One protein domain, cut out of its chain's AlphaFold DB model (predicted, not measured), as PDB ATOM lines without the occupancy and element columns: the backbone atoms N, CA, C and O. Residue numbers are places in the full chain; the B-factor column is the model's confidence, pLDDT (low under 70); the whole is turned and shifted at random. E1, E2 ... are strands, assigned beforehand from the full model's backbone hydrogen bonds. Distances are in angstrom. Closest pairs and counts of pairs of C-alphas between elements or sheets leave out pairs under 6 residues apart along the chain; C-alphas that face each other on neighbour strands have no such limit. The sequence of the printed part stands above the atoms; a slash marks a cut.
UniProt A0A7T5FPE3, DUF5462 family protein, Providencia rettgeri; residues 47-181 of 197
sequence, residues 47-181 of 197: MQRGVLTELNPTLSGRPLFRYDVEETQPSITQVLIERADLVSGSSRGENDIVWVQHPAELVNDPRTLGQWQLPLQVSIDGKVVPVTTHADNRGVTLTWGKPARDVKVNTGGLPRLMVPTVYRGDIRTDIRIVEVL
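Overview. This is residues 47 to 181 of the 197 residues of the protein "DUF5462 family protein" of Providencia rettgeri (UniProt A0A7T5FPE3). This is an elongated, partly face-to-face sandwich: a long, strongly twisted sheet built round strand E6, with a smaller sheet of four strands, E8, E9, E4 and E12, over one part of it. The end of the large sheet with E1, E2 and E11 reaches beyond the small sheet, and the link from E3 to E4 reaches out at the opposite end of the long axis. The printed part has 135 residues with no named helix and twelve named strands, E1 to E12 in order along the chain, and its class is all strand. The large sheet, E1 E2 E3 E5 E6 E7 E10 E11, is branched with antiparallel neighbour pairs, and the small one has the order E8, E9, E4, E12, all antiparallel. The whole is compact, with a radius of gyration of the C-alphas of 15.8 A and spans of 51 by 29 by 28 A.

Along the chain. Start in the large sheet with E6, the longest strand: find C-alpha 114 at (50.683, 9.574, 20.680) and go on to C-alpha 124 at (29.668, -9.440, 34.153), 31.4 A away. Beside it look for E5, residues 98 to 106, 24.6 A long; E7, residues 127 to 129; E10, residues 150 to 155, 16.5 A; and E11, residues 160 to 164, 13.4 A. The same sheet has E3 at residues 65 to 68, E2 at residues 52 to 55, and E1 at residues 47 to 49, which begins at C-alpha 47 at (41.736, 21.811, 23.635). In the small sheet find E9, residues 139 to 148, 21.5 A from end to end; E4, residues 76 to 82, 17.0 A; E8, residues 132 to 135; and E12, residues 177 to 179, which ends at C-alpha 179 at (42.022, -13.750, 29.125).

Arrangement. Begin at E6, where E5 and E7 lie on one side and E10 and E11 on the other side. E5, E6 and E7 form a meander, each strand the antiparallel neighbour of the one before. In the hairpin E5 and E6, N 98 and O 120 are within hydrogen-bond range at 2.8 A; in the hairpin E6 and E7, N 124 and O 127 are 2.8 A apart. On the other side of E6, look for N 123 and O 152 of E10, 2.8 A, and N 117 and O 160 of E11, 2.8 A. Farther out, E10 pairs with E3 through N 67 and O 151, 2.8 A, and E11 with E2 through N 53 and O 163, 2.7 A. E1 and E2 form a hairpin, with N 54 and O 47 3.5 A apart. In the small sheet, N 132 and O 143 of the hairpin E8 and E9 are within hydrogen-bond range at 2.8 A, as are N 81 and O 140 of the neighbours E4 and E9 at 2.8 A, and N 80 and O 178 of the neighbours E4 and E12 at 2.9 A. E9 bends by 94 degrees at residue 145, and E7 runs on into E8 at 57 degrees. The two sheets make a sandwich, two sheets face to face: the facing parts are 9.2 A centre to centre, their best planes 20 degrees apart. Between them, the closest C-alphas of E3 and E12 are those of Phe 65 and Ile 177, 6.5 A apart. E4 and E10 are near each other.

Size, cuts and confidence. The two C-alphas farthest apart are those of Gly 50 and Thr 72, 53.1 A. The printed part has no cut. The long links are E4 to E5 and E11 to E12; in the second, residues 171 to 172 pair with residues 105 to 106 of E5. The mean pLDDT of the printed part is 84.2; it is under 70 at residues 47 to 51, 89 to 95 and 110 to 112.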
ATOM      1  N   MET A  47      41.213  21.027  22.503       44.34
ATOM      2  CA  MET A  47      41.736  21.811  23.635       44.34
ATOM      3  C   MET A  47      43.267  21.796  23.597       44.34
ATOM      4  O   MET A  47      43.902  20.746  23.679       44.34
ATOM      5  N   GLN A  48      43.870  22.977  23.461       46.78
ATOM      6  CA  GLN A  48      45.318  23.138  23.343       46.78
ATOM      7  C   GLN A  48      45.935  23.374  24.730       46.78
ATOM      8  O   GLN A  48      45.763  24.439  25.325       46.78
ATOM      9  N   ARG A  49      46.671  22.389  25.257       43.75
ATOM     10  CA  ARG A  49      47.533  22.539  26.442       43.75
ATOM     11  C   ARG A  49      48.956  22.093  26.081       43.75
ATOM     12  O   ARG A  49      49.355  20.966  26.341       43.75
ATOM     13  N   GLY A  50      49.734  22.998  25.485       51.97
ATOM     14  CA  GLY A  50      51.154  22.775  25.166       51.97
ATOM     15  C   GLY A  50      51.430  22.153  23.787       51.97
ATOM     16  O   GLY A  50      50.683  22.362  22.833       51.97
ATOM     17  N   VAL A  51      52.557  21.430  23.676       66.50
ATOM     18  CA  VAL A  51      53.045  20.753  22.446       66.50
ATOM     19  C   VAL A  51      52.124  19.598  22.017       66.50
ATOM     20  O   VAL A  51      52.209  19.131  20.882       66.50
ATOM     21  N   LEU A  52      51.219  19.173  22.903       72.94
ATOM     22  CA  LEU A  52      50.224  18.136  22.666       72.94
ATOM     23  C   LEU A  52      48.820  18.750  22.549       72.94
ATOM     24  O   LEU A  52      48.450  19.679  23.268       72.94
ATOM     25  N   THR A  53      48.043  18.196  21.632       80.06
ATOM     26  CA  THR A  53      46.626  18.452  21.413       80.06
ATOM     27  C   THR A  53      45.831  17.252  21.905       80.06
ATOM     28  O   THR A  53      46.156  16.111  21.574       80.06
ATOM     29  N   GLU A  54      44.788  17.524  22.685       84.31
ATOM     30  CA  GLU A  54      43.809  16.521  23.092       84.31
ATOM     31  C   GLU A  54      42.686  16.443  22.054       84.31
ATOM     32  O   GLU A  54      42.109  17.458  21.651       84.31
ATOM     33  N   LEU A  55      42.392  15.221  21.631       82.38
ATOM     34  CA  LEU A  55      41.308  14.854  20.738       82.38
ATOM     35  C   LEU A  55      40.359  13.932  21.505       82.38
ATOM     36  O   LEU A  55      40.807  13.031  22.214       82.38
ATOM     37  N   ASN A  56      39.055  14.133  21.327       83.31
ATOM     38  CA  ASN A  56      38.001  13.322  21.944       83.31
ATOM     39  C   ASN A  56      37.258  12.533  20.860       83.31
ATOM     40  O   ASN A  56      36.210  12.979  20.387       83.31
ATOM     41  N   PRO A  57      37.829  11.420  20.380       79.69
ATOM     42  CA  PRO A  57      37.217  10.617  19.337       79.69
ATOM     43  C   PRO A  57      36.057   9.789  19.893       79.69
ATOM     44  O   PRO A  57      35.993   9.458  21.077       79.69
ATOM     45  N   THR A  58      35.137   9.428  19.006       76.19
ATOM     46  CA  THR A  58      34.018   8.540  19.319       76.19
ATOM     47  C   THR A  58      34.371   7.105  18.957       76.19
ATOM     48  O   THR A  58      34.834   6.850  17.847       76.19
ATOM     49  N   LEU A  59      34.112   6.170  19.868       75.00
ATOM     50  CA  LEU A  59      34.223   4.737  19.591       75.00
ATOM     51  C   LEU A  59      32.919   4.199  19.012       75.00
ATOM     52  O   LEU A  59      31.857   4.801  19.170       75.00
ATOM     53  N   SER A  60      33.004   3.030  18.380       75.00
ATOM     54  CA  SER A  60      31.880   2.354  17.725       75.00
ATOM     55  C   SER A  60      30.730   1.975  18.677       75.00
ATOM     56  O   SER A  60      29.647   1.606  18.225       75.00
ATOM     57  N   GLY A  61      30.966   2.035  19.993       73.75
ATOM     58  CA  GLY A  61      30.047   1.562  21.029       73.75
ATOM     59  C   GLY A  61      30.077   0.043  21.226       73.75
ATOM     60  O   GLY A  61      29.348  -0.470  22.072       73.75
ATOM     61  N   ARG A  62      30.912  -0.688  20.471       84.12
ATOM     62  CA  ARG A  62      31.172  -2.111  20.711       84.12
ATOM     63  C   ARG A  62      32.051  -2.286  21.960       84.12
ATOM     64  O   ARG A  62      32.842  -1.397  22.283       84.12
ATOM     65  N   PRO A  63      31.937  -3.427  22.663       85.69
ATOM     66  CA  PRO A  63      32.903  -3.783  23.695       85.69
ATOM     67  C   PRO A  63      34.306  -3.891  23.089       85.69
ATOM     68  O   PRO A  63      34.474  -4.434  21.995       85.69
ATOM     69  N   LEU A  64      35.311  -3.425  23.834       89.06
ATOM     70  CA  LEU A  64      36.724  -3.592  23.480       89.06
ATOM     71  C   LEU A  64      37.172  -5.049  23.643       89.06
ATOM     72  O   LEU A  64      38.105  -5.492  22.985       89.06
ATOM     73  N   PHE A  65      36.498  -5.791  24.520       93.19
ATOM     74  CA  PHE A  65      36.712  -7.216  24.724       93.19
ATOM     75  C   PHE A  65      35.411  -7.892  25.147       93.19
ATOM     76  O   PHE A  65      34.650  -7.340  25.950       93.19
ATOM     77  N   ARG A  66      35.175  -9.103  24.637       93.31
ATOM     78  CA  ARG A  66      34.054  -9.957  25.023       93.31
ATOM     79  C   ARG A  66      34.546 -11.381  25.234       93.31
ATOM     80  O   ARG A  66      35.136 -11.971  24.339       93.31
ATOM     81  N   TYR A  67      34.223 -11.923  26.396       92.06
ATOM     82  CA  TYR A  67      34.380 -13.322  26.745       92.06
ATOM     83  C   TYR A  67      32.999 -13.868  27.075       92.06
ATOM     84  O   TYR A  67      32.383 -13.416  28.032       92.06
ATOM     85  N   ASP A  68      32.485 -14.765  26.247       91.06
ATOM     86  CA  ASP A  68      31.141 -15.325  26.382       91.06
ATOM     87  C   ASP A  68      31.229 -16.800  26.005       91.06
ATOM     88  O   ASP A  68      31.381 -17.139  24.829       91.06
ATOM     89  N   VAL A  69      31.275 -17.657  27.023       86.75
ATOM     90  CA  VAL A  69      31.634 -19.065  26.854       86.75
ATOM     91  C   VAL A  69      30.578 -20.010  27.405       86.75
ATOM     92  O   VAL A  69      29.939 -19.756  28.428       86.75
ATOM     93  N   GLU A  70      30.442 -21.155  26.738       82.44
ATOM     94  CA  GLU A  70      29.558 -22.238  27.159       82.44
ATOM     95  C   GLU A  70      29.987 -22.839  28.510       82.44
ATOM     96  O   GLU A  70      31.122 -22.686  28.970       82.44
ATOM     97  N   GLU A  71      29.080 -23.582  29.148       77.62
ATOM     98  CA  GLU A  71      29.273 -24.171  30.482       77.62
ATOM     99  C   GLU A  71      30.496 -25.112  30.570       77.62
ATOM    100  O   GLU A  71      31.093 -25.287  31.634       77.62
ATOM    101  N   THR A  72      30.926 -25.660  29.432       76.38
ATOM    102  CA  THR A  72      32.060 -26.585  29.297       76.38
ATOM    103  C   THR A  72      33.435 -25.906  29.314       76.38
ATOM    104  O   THR A  72      34.438 -26.580  29.541       76.38
ATOM    105  N   GLN A  73      33.509 -24.590  29.097       81.12
ATOM    106  CA  GLN A  73      34.770 -23.837  29.075       81.12
ATOM    107  C   GLN A  73      35.168 -23.346  30.480       81.12
ATOM    108  O   GLN A  73      34.339 -23.364  31.389       81.12
ATOM    109  N   PRO A  74      36.429 -22.954  30.739       86.06
ATOM    110  CA  PRO A  74      36.807 -22.414  32.043       86.06
ATOM    111  C   PRO A  74      36.146 -21.053  32.297       86.06
ATOM    112  O   PRO A  74      35.883 -20.292  31.378       86.06
ATOM    113  N   SER A  75      35.890 -20.737  33.564       89.75
ATOM    114  CA  SER A  75      35.534 -19.370  33.958       89.75
ATOM    115  C   SER A  75      36.803 -18.571  34.241       89.75
ATOM    116  O   SER A  75      37.820 -19.135  34.653       89.75
ATOM    117  N   ILE A  76      36.743 -17.260  34.029       92.69
ATOM    118  CA  ILE A  76      37.878 -16.354  34.225       92.69
ATOM    119  C   ILE A  76      37.607 -15.387  35.381       92.69
ATOM    120  O   ILE A  76      36.459 -15.072  35.696       92.69
ATOM    121  N   THR A  77      38.672 -14.929  36.035       93.94
ATOM    122  CA  THR A  77      38.632 -13.927  37.123       93.94
ATOM    123  C   THR A  77      39.417 -12.662  36.790       93.94
ATOM    124  O   THR A  77      39.448 -11.718  37.581       93.94
ATOM    125  N   GLN A  78      40.090 -12.661  35.639       94.62
ATOM    126  CA  GLN A  78      41.021 -11.619  35.250       94.62
ATOM    127  C   GLN A  78      41.204 -11.548  33.733       94.62
ATOM    128  O   GLN A  78      41.120 -12.555  33.025       94.62
ATOM    129  N   VAL A  79      41.509 -10.340  33.264       95.19
ATOM    130  CA  VAL A  79      41.995 -10.060  31.908       95.19
ATOM    131  C   VAL A  79      43.254  -9.206  31.983       95.19
ATOM    132  O   VAL A  79      43.409  -8.399  32.902       95.19
ATOM    133  N   LEU A  80      44.138  -9.361  31.004       95.56
ATOM    134  CA  LEU A  80      45.326  -8.537  30.826       95.56
ATOM    135  C   LEU A  80      45.141  -7.642  29.601       95.56
ATOM    136  O   LEU A  80      44.865  -8.127  28.508       95.56
ATOM    137  N   ILE A  81      45.338  -6.342  29.790       94.94
ATOM    138  CA  ILE A  81      45.452  -5.358  28.716       94.94
ATOM    139  C   ILE A  81      46.941  -5.174  28.452       94.94
ATOM    140  O   ILE A  81      47.661  -4.634  29.296       94.94
ATOM    141  N   GLU A  82      47.411  -5.652  27.308       93.62
ATOM    142  CA  GLU A  82      48.828  -5.589  26.964       93.62
ATOM    143  C   GLU A  82      49.260  -4.155  26.630       93.62
ATOM    144  O   GLU A  82      48.473  -3.350  26.133       93.62
ATOM    145  N   ARG A  83      50.536  -3.838  26.891       91.62
ATOM    146  CA  ARG A  83      51.180  -2.553  26.551       91.62
ATOM    147  C   ARG A  83      50.441  -1.318  27.091       91.62
ATOM    148  O   ARG A  83      50.548  -0.239  26.511       91.62
ATOM    149  N   ALA A  84      49.715  -1.474  28.192       92.25
ATOM    150  CA  ALA A  84      48.990  -0.399  28.849       92.25
ATOM    151  C   ALA A  84      49.609  -0.034  30.204       92.25
ATOM    152  O   ALA A  84      50.140  -0.893  30.901       92.25
ATOM    153  N   ASP A  85      49.444   1.223  30.603       92.12
ATOM    154  CA  ASP A  85      49.792   1.739  31.927       92.12
ATOM    155  C   ASP A  85      48.531   2.197  32.672       92.12
ATOM    156  O   ASP A  85      47.540   2.605  32.064       92.12
ATOM    157  N   LEU A  86      48.554   2.187  34.005       90.62
ATOM    158  CA  LEU A  86      47.479   2.788  34.802       90.62
ATOM    159  C   LEU A  86      47.627   4.311  34.843       90.62
ATOM    160  O   LEU A  86      48.683   4.837  35.198       90.62
ATOM    161  N   VAL A  87      46.545   5.041  34.558       87.75
ATOM    162  CA  VAL A  87      46.525   6.499  34.734       87.75
ATOM    163  C   VAL A  87      46.467   6.816  36.229       87.75
ATOM    164  O   VAL A  87      45.667   6.241  36.967       87.75
ATOM    165  N   SER A  88      47.303   7.741  36.702       71.75
ATOM    166  CA  SER A  88      47.337   8.132  38.119       71.75
ATOM    167  C   SER A  88      45.957   8.580  38.621       71.75
ATOM    168  O   SER A  88      45.279   9.373  37.972       71.75
ATOM    169  N   GLY A  89      45.531   8.070  39.781       66.31
ATOM    170  CA  GLY A  89      44.217   8.359  40.369       66.31
ATOM    171  C   GLY A  89      43.078   7.438  39.913       66.31
ATOM    172  O   GLY A  89      42.022   7.453  40.543       66.31
ATOM    173  N   SER A  90      43.301   6.582  38.907       63.72
ATOM    174  CA  SER A  90      42.337   5.564  38.439       63.72
ATOM    175  C   SER A  90      41.922   4.560  39.520       63.72
ATOM    176  O   SER A  90      40.803   4.062  39.509       63.72
ATOM    177  N   SER A  91      42.783   4.321  40.510       52.41
ATOM    178  CA  SER A  91      42.527   3.412  41.632       52.41
ATOM    179  C   SER A  91      41.519   3.935  42.663       52.41
ATOM    180  O   SER A  91      41.210   3.224  43.617       52.41
ATOM    181  N   ARG A  92      41.005   5.169  42.514       54.53
ATOM    182  CA  ARG A  92      40.025   5.760  43.444       54.53
ATOM    183  C   ARG A  92      38.559   5.516  43.071       54.53
ATOM    184  O   ARG A  92      37.694   5.929  43.836       54.53
ATOM    185  N   GLY A  93      38.284   4.809  41.973       51.75
ATOM    186  CA  GLY A  93      36.976   4.189  41.741       51.75
ATOM    187  C   GLY A  93      35.802   5.161  41.622       51.75
ATOM    188  O   GLY A  93      34.704   4.836  42.066       51.75
ATOM    189  N   GLU A  94      35.988   6.346  41.029       58.59
ATOM    190  CA  GLU A  94      34.819   7.130  40.619       58.59
ATOM    191  C   GLU A  94      34.061   6.338  39.540       58.59
ATOM    192  O   GLU A  94      34.508   6.218  38.400       58.59
ATOM    193  N   ASN A  95      32.911   5.780  39.930       67.94
ATOM    194  CA  ASN A  95      31.948   5.075  39.074       67.94
ATOM    195  C   ASN A  95      32.424   3.743  38.464       67.94
ATOM    196  O   ASN A  95      31.985   3.386  37.371       67.94
ATOM    197  N   ASP A  96      33.311   3.007  39.145       85.19
ATOM    198  CA  ASP A  96      33.856   1.726  38.654       85.19
ATOM    199  C   ASP A  96      34.565   1.847  37.287       85.19
ATOM    200  O   ASP A  96      34.623   0.896  36.506       85.19
ATOM    201  N   ILE A  97      35.104   3.038  36.991       89.69
ATOM    202  CA  ILE A  97      35.871   3.320  35.776       89.69
ATOM    203  C   ILE A  97      37.365   3.216  36.076       89.69
ATOM    204  O   ILE A  97      37.900   3.926  36.929       89.69
ATOM    205  N   VAL A  98      38.059   2.387  35.301       90.88
ATOM    206  CA  VAL A  98      39.518   2.282  35.303       90.88
ATOM    207  C   VAL A  98      40.077   3.042  34.113       90.88
ATOM    208  O   VAL A  98      39.835   2.684  32.965       90.88
ATOM    209  N   TRP A  99      40.868   4.077  34.376       92.12
ATOM    210  CA  TRP A  99      41.581   4.791  33.320       92.12
ATOM    211  C   TRP A  99      42.911   4.107  33.010       92.12
ATOM    212  O   TRP A  99      43.805   4.062  33.861       92.12
ATOM    213  N   VAL A 100      43.048   3.615  31.779       92.56
ATOM    214  CA  VAL A 100      44.300   3.052  31.259       92.56
ATOM    215  C   VAL A 100      44.877   3.941  30.169       92.56
ATOM    216  O   VAL A 100      44.144   4.586  29.421       92.56
ATOM    217  N   GLN A 101      46.198   3.972  30.080       92.69
ATOM    218  CA  GLN A 101      46.935   4.651  29.033       92.69
ATOM    219  C   GLN A 101      47.525   3.617  28.078       92.69
ATOM    220  O   GLN A 101      48.137   2.657  28.529       92.69
ATOM    221  N   HIS A 102      47.362   3.812  26.774       90.94
ATOM    222  CA  HIS A 102      47.903   2.927  25.742       90.94
ATOM    223  C   HIS A 102      48.648   3.763  24.692       90.94
ATOM    224  O   HIS A 102      48.178   4.848  24.337       90.94
ATOM    225  N   PRO A 103      49.809   3.326  24.177       88.44
ATOM    226  CA  PRO A 103      50.492   4.041  23.105       88.44
ATOM    227  C   PRO A 103      49.612   4.105  21.850       88.44
ATOM    228  O   PRO A 103      48.923   3.140  21.524       88.44
ATOM    229  N   ALA A 104      49.643   5.236  21.148       85.94
ATOM    230  CA  ALA A 104      49.012   5.404  19.842       85.94
ATOM    231  C   ALA A 104      50.091   5.433  18.756       85.94
ATOM    232  O   ALA A 104      51.071   6.178  18.877       85.94
ATOM    233  N   GLU A 105      49.903   4.663  17.686       83.31
ATOM    234  CA  GLU A 105      50.835   4.640  16.563       83.31
ATOM    235  C   GLU A 105      50.460   5.729  15.549       83.31
ATOM    236  O   GLU A 105      49.367   5.758  14.973       83.31
ATOM    237  N   LEU A 106      51.392   6.663  15.356       82.38
ATOM    238  CA  LEU A 106      51.271   7.756  14.403       82.38
ATOM    239  C   LEU A 106      51.834   7.296  13.053       82.38
ATOM    240  O   LEU A 106      53.049   7.244  12.865       82.38
ATOM    241  N   VAL A 107      50.948   6.956  12.113       80.06
ATOM    242  CA  VAL A 107      51.292   6.306  10.832       80.06
ATOM    243  C   VAL A 107      52.361   7.076  10.045       80.06
ATOM    244  O   VAL A 107      53.262   6.472   9.467       80.06
ATOM    245  N   ASN A 108      52.298   8.410  10.060       75.94
ATOM    246  CA  ASN A 108      53.202   9.267   9.286       75.94
ATOM    247  C   ASN A 108      54.432   9.758  10.067       75.94
ATOM    248  O   ASN A 108      55.308  10.392   9.481       75.94
ATOM    249  N   ASP A 109      54.503   9.495  11.373       73.31
ATOM    250  CA  ASP A 109      55.642   9.864  12.217       73.31
ATOM    251  C   ASP A 109      55.821   8.860  13.372       73.31
ATOM    252  O   ASP A 109      55.506   9.159  14.525       73.31
ATOM    253  N   PRO A 110      56.355   7.658  13.087       66.94
ATOM    254  CA  PRO A 110      56.470   6.584  14.074       66.94
ATOM    255  C   PRO A 110      57.479   6.881  15.195       66.94
ATOM    256  O   PRO A 110      57.587   6.111  16.147       66.94
ATOM    257  N   ARG A 111      58.253   7.972  15.092       67.88
ATOM    258  CA  ARG A 111      59.186   8.409  16.143       67.88
ATOM    259  C   ARG A 111      58.499   9.241  17.216       67.88
ATOM    260  O   ARG A 111      59.062   9.407  18.298       67.88
ATOM    261  N   THR A 112      57.305   9.744  16.926       66.31
ATOM    262  CA  THR A 112      56.531  10.537  17.861       66.31
ATOM    263  C   THR A 112      55.401   9.691  18.432       66.31
ATOM    264  O   THR A 112      54.608   9.103  17.703       66.31
ATOM    265  N   LEU A 113      55.339   9.599  19.760       70.44
ATOM    266  CA  LEU A 113      54.363   8.758  20.445       70.44
ATOM    267  C   LEU A 113      53.117   9.578  20.772       70.44
ATOM    268  O   LEU A 113      53.174  10.526  21.557       70.44
ATOM    269  N   GLY A 114      51.993   9.203  20.165       84.75
ATOM    270  CA  GLY A 114      50.683   9.574  20.680       84.75
ATOM    271  C   GLY A 114      50.305   8.684  21.863       84.75
ATOM    272  O   GLY A 114      50.917   7.639  22.103       84.75
ATOM    273  N   GLN A 115      49.289   9.090  22.615       89.50
ATOM    274  CA  GLN A 115      48.800   8.336  23.766       89.50
ATOM    275  C   GLN A 115      47.277   8.348  23.820       89.50
ATOM    276  O   GLN A 115      46.649   9.406  23.810       89.50
ATOM    277  N   TRP A 116      46.697   7.163  23.929       89.88
ATOM    278  CA  TRP A 116      45.302   6.947  24.269       89.88
ATOM    279  C   TRP A 116      45.133   6.917  25.781       89.88
ATOM    280  O   TRP A 116      45.897   6.246  26.466       89.88
ATOM    281  N   GLN A 117      44.113   7.593  26.296       91.62
ATOM    282  CA  GLN A 117      43.556   7.358  27.623       91.62
ATOM    283  C   GLN A 117      42.156   6.780  27.454       91.62
ATOM    284  O   GLN A 117      41.262   7.432  26.910       91.62
ATOM    285  N   LEU A 118      41.979   5.548  27.911       91.50
ATOM    286  CA  LEU A 118      40.753   4.783  27.757       91.50
ATOM    287  C   LEU A 118      40.082   4.644  29.129       91.50
ATOM    288  O   LEU A 118      40.677   4.050  30.033       91.50
ATOM    289  N   PRO A 119      38.864   5.176  29.311       92.12
ATOM    290  CA  PRO A 119      38.048   4.866  30.475       92.12
ATOM    291  C   PRO A 119      37.415   3.493  30.276       92.12
ATOM    292  O   PRO A 119      36.567   3.326  29.403       92.12
ATOM    293  N   LEU A 120      37.805   2.508  31.072       92.62
ATOM    294  CA  LEU A 120      37.322   1.136  30.966       92.62
ATOM    295  C   LEU A 120      36.348   0.801  32.084       92.62
ATOM    296  O   LEU A 120      36.544   1.200  33.228       92.62
ATOM    297  N   GLN A 121      35.328   0.021  31.749       93.19
ATOM    298  CA  GLN A 121      34.377  -0.527  32.701       93.19
ATOM    299  C   GLN A 121      34.161  -2.005  32.396       93.19
ATOM    300  O   GLN A 121      33.968  -2.395  31.241       93.19
ATOM    301  N   VAL A 122      34.193  -2.833  33.437       94.06
ATOM    302  CA  VAL A 122      33.961  -4.270  33.307       94.06
ATOM    303  C   VAL A 122      32.519  -4.573  33.670       94.06
ATOM    304  O   VAL A 122      32.004  -4.109  34.687       94.06
ATOM    305  N   SER A 123      31.869  -5.360  32.823       94.81
ATOM    306  CA  SER A 123      30.534  -5.879  33.074       94.81
ATOM    307  C   SER A 123      30.529  -7.399  33.034       94.81
ATOM    308  O   SER A 123      31.135  -7.998  32.148       94.81
ATOM    309  N   ILE A 124      29.851  -7.999  34.008       94.44
ATOM    310  CA  ILE A 124      29.668  -9.440  34.153       94.44
ATOM    311  C   ILE A 124      28.172  -9.714  34.180       94.44
ATOM    312  O   ILE A 124      27.445  -9.059  34.930       94.44
ATOM    313  N   ASP A 125      27.706 -10.627  33.330       92.81
ATOM    314  CA  ASP A 125      26.276 -10.931  33.161       92.81
ATOM    315  C   ASP A 125      25.431  -9.654  32.939       92.81
ATOM    316  O   ASP A 125      24.350  -9.461  33.504       92.81
ATOM    317  N   GLY A 126      25.981  -8.707  32.168       91.44
ATOM    318  CA  GLY A 126      25.361  -7.412  31.867       91.44
ATOM    319  C   GLY A 126      25.361  -6.382  33.004       91.44
ATOM    320  O   GLY A 126      24.792  -5.305  32.835       91.44
ATOM    321  N   LYS A 127      25.993  -6.662  34.150       93.38
ATOM    322  CA  LYS A 127      26.097  -5.728  35.283       93.38
ATOM    323  C   LYS A 127      27.512  -5.209  35.439       93.38
ATOM    324  O   LYS A 127      28.456  -5.989  35.408       93.38
ATOM    325  N   VAL A 128      27.651  -3.907  35.659       93.06
ATOM    326  CA  VAL A 128      28.936  -3.296  36.012       93.06
ATOM    327  C   VAL A 128      29.431  -3.877  37.332       93.06
ATOM    328  O   VAL A 128      28.661  -3.987  38.289       93.06
ATOM    329  N   VAL A 129      30.709  -4.250  37.368       91.62
ATOM    330  CA  VAL A 129      31.367  -4.765  38.569       91.62
ATOM    331  C   VAL A 129      32.616  -3.949  38.898       91.62
ATOM    332  O   VAL A 129      33.327  -3.525  37.984       91.62
ATOM    333  N   PRO A 130      32.930  -3.767  40.190       90.94
ATOM    334  CA  PRO A 130      34.203  -3.194  40.591       90.94
ATOM    335  C   PRO A 130      35.343  -4.158  40.251       90.94
ATOM    336  O   PRO A 130      35.214  -5.379  40.396       90.94
ATOM    337  N   VAL A 131      36.479  -3.596  39.845       91.19
ATOM    338  CA  VAL A 131      37.696  -4.353  39.544       91.19
ATOM    339  C   VAL A 131      38.884  -3.831  40.337       91.19
ATOM    340  O   VAL A 131      39.035  -2.633  40.564       91.19
ATOM    341  N   THR A 132      39.754  -4.750  40.730       91.00
ATOM    342  CA  THR A 132      41.087  -4.450  41.242       91.00
ATOM    343  C   THR A 132      42.054  -4.403  40.067       91.00
ATOM    344  O   THR A 132      41.953  -5.205  39.140       91.00
ATOM    345  N   THR A 133      43.007  -3.478  40.106       91.12
ATOM    346  CA  THR A 133      43.965  -3.275  39.017       91.12
ATOM    347  C   THR A 133      45.388  -3.539  39.477       91.12
ATOM    348  O   THR A 133      45.791  -3.060  40.539       91.12
ATOM    349  N   HIS A 134      46.176  -4.213  38.649       91.00
ATOM    350  CA  HIS A 134      47.613  -4.383  38.848       91.00
ATOM    351  C   HIS A 134      48.353  -4.048  37.554       91.00
ATOM    352  O   HIS A 134      47.969  -4.539  36.499       91.00
ATOM    353  N   ALA A 135      49.395  -3.219  37.624       90.88
ATOM    354  CA  ALA A 135      50.224  -2.881  36.469       90.88
ATOM    355  C   ALA A 135      51.613  -3.515  36.607       90.88
ATOM    356  O   ALA A 135      52.247  -3.397  37.657       90.88
ATOM    357  N   ASP A 136      52.067  -4.165  35.538       90.69
ATOM    358  CA  ASP A 136      53.396  -4.755  35.399       90.69
ATOM    359  C   ASP A 136      53.999  -4.420  34.017       90.69
ATOM    360  O   ASP A 136      53.428  -3.662  33.236       90.69
ATOM    361  N   ASN A 137      55.164  -4.989  33.688       91.00
ATOM    362  CA  ASN A 137      55.842  -4.721  32.411       91.00
ATOM    363  C   ASN A 137      55.096  -5.252  31.169       91.00
ATOM    364  O   ASN A 137      55.489  -4.931  30.048       91.00
ATOM    365  N   ARG A 138      54.084  -6.113  31.333       91.69
ATOM    366  CA  ARG A 138      53.255  -6.633  30.234       91.69
ATOM    367  C   ARG A 138      52.062  -5.724  29.982       91.69
ATOM    368  O   ARG A 138      51.645  -5.593  28.833       91.69
ATOM    369  N   GLY A 139      51.537  -5.103  31.034       93.94
ATOM    370  CA  GLY A 139      50.502  -4.087  30.951       93.94
ATOM    371  C   GLY A 139      49.645  -4.018  32.212       93.94
ATOM    372  O   GLY A 139      50.148  -4.147  33.329       93.94
ATOM    373  N   VAL A 140      48.333  -3.835  32.041       93.81
ATOM    374  CA  VAL A 140      47.377  -3.690  33.151       93.81
ATOM    375  C   VAL A 140      46.486  -4.920  33.256       93.81
ATOM    376  O   VAL A 140      45.711  -5.221  32.353       93.81
ATOM    377  N   THR A 141      46.550  -5.606  34.392       94.50
ATOM    378  CA  THR A 141      45.618  -6.676  34.755       94.50
ATOM    379  C   THR A 141      44.403  -6.095  35.470       94.50
ATOM    380  O   THR A 141      44.552  -5.350  36.444       94.50
ATOM    381  N   LEU A 142      43.209  -6.456  35.000       93.81
ATOM    382  CA  LEU A 142      41.936  -6.189  35.664       93.81
ATOM    383  C   LEU A 142      41.442  -7.486  36.310       93.81
ATOM    384  O   LEU A 142      41.289  -8.487  35.615       93.81
ATOM    385  N   THR A 143      41.168  -7.463  37.612       93.06
ATOM    386  CA  THR A 143      40.743  -8.631  38.398       93.06
ATOM    387  C   THR A 143      39.420  -8.351  39.097       93.06
ATOM    388  O   THR A 143      39.226  -7.271  39.653       93.06
ATOM    389  N   TRP A 144      38.517  -9.326  39.134       92.62
ATOM    390  CA  TRP A 144      37.234  -9.224  39.836       92.62
ATOM    391  C   TRP A 144      37.019 -10.395  40.802       92.62
ATOM    392  O   TRP A 144      37.721 -11.403  40.777       92.62
ATOM    393  N   GLY A 145      36.048 -10.246  41.706       86.94
ATOM    394  CA  GLY A 145      35.949 -11.093  42.900       86.94
ATOM    395  C   GLY A 145      35.367 -12.500  42.713       86.94
ATOM    396  O   GLY A 145      35.430 -13.291  43.651       86.94
ATOM    397  N   LYS A 146      34.759 -12.828  41.566       87.75
ATOM    398  CA  LYS A 146      34.120 -14.138  41.328       87.75
ATOM    399  C   LYS A 146      34.382 -14.642  39.908       87.75
ATOM    400  O   LYS A 146      34.273 -13.843  38.988       87.75
ATOM    401  N   PRO A 147      34.659 -15.940  39.700       91.25
ATOM    402  CA  PRO A 147      34.800 -16.485  38.354       91.25
ATOM    403  C   PRO A 147      33.552 -16.226  37.502       91.25
ATOM    404  O   PRO A 147      32.430 -16.397  37.981       91.25
ATOM    405  N   ALA A 148      33.756 -15.803  36.255       91.19
ATOM    406  CA  ALA A 148      32.706 -15.379  35.335       91.19
ATOM    407  C   ALA A 148      32.859 -16.015  33.948       91.19
ATOM    408  O   ALA A 148      33.957 -16.421  33.558       91.19
ATOM    409  N   ARG A 149      31.736 -16.115  33.225       90.56
ATOM    410  CA  ARG A 149      31.638 -16.732  31.889       90.56
ATOM    411  C   ARG A 149      31.107 -15.783  30.808       90.56
ATOM    412  O   ARG A 149      31.466 -15.981  29.656       90.56
ATOM    413  N   ASP A 150      30.332 -14.755  31.175       93.81
ATOM    414  CA  ASP A 150      30.028 -13.586  30.334       93.81
ATOM    415  C   ASP A 150      30.732 -12.361  30.927       93.81
ATOM    416  O   ASP A 150      30.304 -11.822  31.949       93.81
ATOM    417  N   VAL A 151      31.834 -11.941  30.310       94.56
ATOM    418  CA  VAL A 151      32.621 -10.763  30.681       94.56
ATOM    419  C   VAL A 151      32.740  -9.850  29.470       94.56
ATOM    420  O   VAL A 151      33.171 -10.260  28.394       94.56
ATOM    421  N   LYS A 152      32.409  -8.574  29.650       95.69
ATOM    422  CA  LYS A 152      32.580  -7.533  28.631       95.69
ATOM    423  C   LYS A 152      33.365  -6.373  29.213       95.69
ATOM    424  O   LYS A 152      32.995  -5.847  30.264       95.69
ATOM    425  N   VAL A 153      34.411  -5.954  28.506       94.06
ATOM    426  CA  VAL A 153      35.137  -4.713  28.791       94.06
ATOM    427  C   VAL A 153      34.622  -3.656  27.826       94.06
ATOM    428  O   VAL A 153      34.832  -3.742  26.617       94.06
ATOM    429  N   ASN A 154      33.919  -2.672  28.370       91.62
ATOM    430  CA  ASN A 154      33.356  -1.557  27.623       91.62
ATOM    431  C   ASN A 154      34.127  -0.279  27.931       91.62
ATOM    432  O   ASN A 154      34.883  -0.203  28.904       91.62
ATOM    433  N   THR A 155      33.877   0.755  27.134       89.25
ATOM    434  CA  THR A 155      34.293   2.097  27.517       89.25
ATOM    435  C   THR A 155      33.289   2.707  28.488       89.25
ATOM    436  O   THR A 155      32.098   2.792  28.208       89.25
ATOM    437  N   GLY A 156      33.774   3.108  29.663       87.25
ATOM    438  CA  GLY A 156      32.982   3.769  30.706       87.25
ATOM    439  C   GLY A 156      32.763   5.265  30.449       87.25
ATOM    440  O   GLY A 156      32.208   5.965  31.289       87.25
ATOM    441  N   GLY A 157      33.236   5.781  29.313       85.81
ATOM    442  CA  GLY A 157      33.184   7.191  28.948       85.81
ATOM    443  C   GLY A 157      33.882   7.459  27.616       85.81
ATOM    444  O   GLY A 157      34.256   6.536  26.896       85.81
ATOM    445  N   LEU A 158      34.075   8.739  27.294       85.31
ATOM    446  CA  LEU A 158      34.782   9.132  26.076       85.31
ATOM    447  C   LEU A 158      36.295   8.910  26.236       85.31
ATOM    448  O   LEU A 158      36.870   9.405  27.214       85.31
ATOM    449  N   PRO A 159      36.952   8.202  25.301       88.19
ATOM    450  CA  PRO A 159      38.402   8.115  25.296       88.19
ATOM    451  C   PRO A 159      39.015   9.474  24.954       88.19
ATOM    452  O   PRO A 159      38.401  10.313  24.294       88.19
ATOM    453  N   ARG A 160      40.267   9.659  25.366       89.00
ATOM    454  CA  ARG A 160      41.073  10.825  25.007       89.00
ATOM    455  C   ARG A 160      42.282  10.370  24.225       89.00
ATOM    456  O   ARG A 160      42.905   9.367  24.562       89.00
ATOM    457  N   LEU A 161      42.633  11.130  23.210       89.12
ATOM    458  CA  LEU A 161      43.808  10.905  22.395       89.12
ATOM    459  C   LEU A 161      44.688  12.147  22.474       89.12
ATOM    460  O   LEU A 161      44.285  13.236  22.076       89.12
ATOM    461  N   MET A 162      45.897  11.980  22.987       87.94
ATOM    462  CA  MET A 162      46.906  13.025  23.069       87.94
ATOM    463  C   MET A 162      47.913  12.816  21.943       87.94
ATOM    464  O   MET A 162      48.575  11.781  21.877       87.94
ATOM    465  N   VAL A 163      48.037  13.802  21.059       87.44
ATOM    466  CA  VAL A 163      48.988  13.784  19.938       87.44
ATOM    467  C   VAL A 163      49.724  15.109  19.827       87.44
ATOM    468  O   VAL A 163      49.205  16.125  20.278       87.44
ATOM    469  N   PRO A 164      50.913  15.162  19.213       83.38
ATOM    470  CA  PRO A 164      51.574  16.429  18.932       83.38
ATOM    471  C   PRO A 164      50.683  17.362  18.121       83.38
ATOM    472  O   PRO A 164      50.082  16.960  17.129       83.38
ATOM    473  N   THR A 165      50.673  18.642  18.477       80.44
ATOM    474  CA  THR A 165      49.869  19.672  17.797       80.44
ATOM    475  C   THR A 165      50.198  19.797  16.302       80.44
ATOM    476  O   THR A 165      49.354  20.188  15.491       80.44
ATOM    477  N   VAL A 166      51.425  19.439  15.917       80.50
ATOM    478  CA  VAL A 166      51.898  19.452  14.525       80.50
ATOM    479  C   VAL A 166      51.524  18.194  13.740       80.50
ATOM    480  O   VAL A 166      51.663  18.194  12.519       80.50
ATOM    481  N   TYR A 167      51.034  17.140  14.400       80.56
ATOM    482  CA  TYR A 167      50.713  15.890  13.724       80.56
ATOM    483  C   TYR A 167      49.548  16.081  12.745       80.56
ATOM    484  O   TYR A 167      48.526  16.699  13.064       80.56
ATOM    485  N   ARG A 168      49.724  15.569  11.526       78.50
ATOM    486  CA  ARG A 168      48.715  15.529  10.465       78.50
ATOM    487  C   ARG A 168      48.812  14.161   9.802       78.50
ATOM    488  O   ARG A 168      49.810  13.854   9.153       78.50
ATOM    489  N   GLY A 169      47.795  13.333   9.979       79.12
ATOM    490  CA  GLY A 169      47.790  11.991   9.416       79.12
ATOM    491  C   GLY A 169      46.839  11.058  10.134       79.12
ATOM    492  O   GLY A 169      46.166  11.448  11.091       79.12
ATOM    493  N   ASP A 170      46.835   9.819   9.665       79.94
ATOM    494  CA  ASP A 170      46.021   8.753  10.227       79.94
ATOM    495  C   ASP A 170      46.631   8.239  11.527       79.94
ATOM    496  O   ASP A 170      47.845   8.271  11.731       79.94
ATOM    497  N   ILE A 171      45.782   7.773  12.429       78.00
ATOM    498  CA  ILE A 171      46.197   7.237  13.721       78.00
ATOM    499  C   ILE A 171      45.643   5.836  13.795       78.00
ATOM    500  O   ILE A 171      44.450   5.622  13.580       78.00
ATOM    501  N   ARG A 172      46.518   4.887  14.104       77.38
ATOM    502  CA  ARG A 172      46.133   3.503  14.314       77.38
ATOM    503  C   ARG A 172      46.505   3.101  15.728       77.38
ATOM    504  O   ARG A 172      47.526   3.522  16.268       77.38
ATOM    505  N   THR A 173      45.652   2.300  16.343       77.50
ATOM    506  CA  THR A 173      45.986   1.643  17.595       77.50
ATOM    507  C   THR A 173      45.379   0.257  17.566       77.50
ATOM    508  O   THR A 173      44.201   0.106  17.255       77.50
ATOM    509  N   ASP A 174      46.189  -0.732  17.909       82.00
ATOM    510  CA  ASP A 174      45.736  -2.101  18.086       82.00
ATOM    511  C   ASP A 174      45.804  -2.356  19.600       82.00
ATOM    512  O   ASP A 174      46.889  -2.334  20.186       82.00
ATOM    513  N   ILE A 175      44.645  -2.480  20.255       86.50
ATOM    514  CA  ILE A 175      44.556  -2.752  21.699       86.50
ATOM    515  C   ILE A 175      44.337  -4.247  21.867       86.50
ATOM    516  O   ILE A 175      43.330  -4.783  21.408       86.50
ATOM    517  N   ARG A 176      45.262  -4.909  22.559       90.69
ATOM    518  CA  ARG A 176      45.195  -6.348  22.798       90.69
ATOM    519  C   ARG A 176      44.777  -6.630  24.235       90.69
ATOM    520  O   ARG A 176      45.462  -6.234  25.178       90.69
ATOM    521  N   ILE A 177      43.640  -7.302  24.387       92.31
ATOM    522  CA  ILE A 177      43.093  -7.734  25.677       92.31
ATOM    523  C   ILE A 177      42.989  -9.254  25.641       92.31
ATOM    524  O   ILE A 177      42.351  -9.801  24.744       92.31
ATOM    525  N   VAL A 178      43.628  -9.923  26.598       92.38
ATOM    526  CA  VAL A 178      43.694 -11.389  26.666       92.38
ATOM    527  C   VAL A 178      43.128 -11.897  27.983       92.38
ATOM    528  O   VAL A 178      43.302 -11.281  29.042       92.38
ATOM    529  N   GLU A 179      42.448 -13.037  27.933       88.19
ATOM    530  CA  GLU A 179      42.022 -13.750  29.125       88.19
ATOM    531  C   GLU A 179      43.223 -14.289  29.901       88.19
ATOM    532  O   GLU A 179      44.223 -14.730  29.333       88.19
ATOM    533  N   VAL A 180      43.115 -14.286  31.230       81.62
ATOM    534  CA  VAL A 180      44.098 -14.958  32.077       81.62
ATOM    535  C   VAL A 180      43.394 -16.094  32.799       81.62
ATOM    536  O   VAL A 180      42.593 -15.886  33.713       81.62
ATOM    537  N   LEU A 181      43.676 -17.317  32.353       73.62
ATOM    538  CA  LEU A 181      43.108 -18.516  32.956       73.62
ATOM    539  C   LEU A 181      43.576 -18.639  34.414       73.62
ATOM    540  O   LEU A 181      44.754 -18.402  34.700       73.62
TER     541      LEU A 181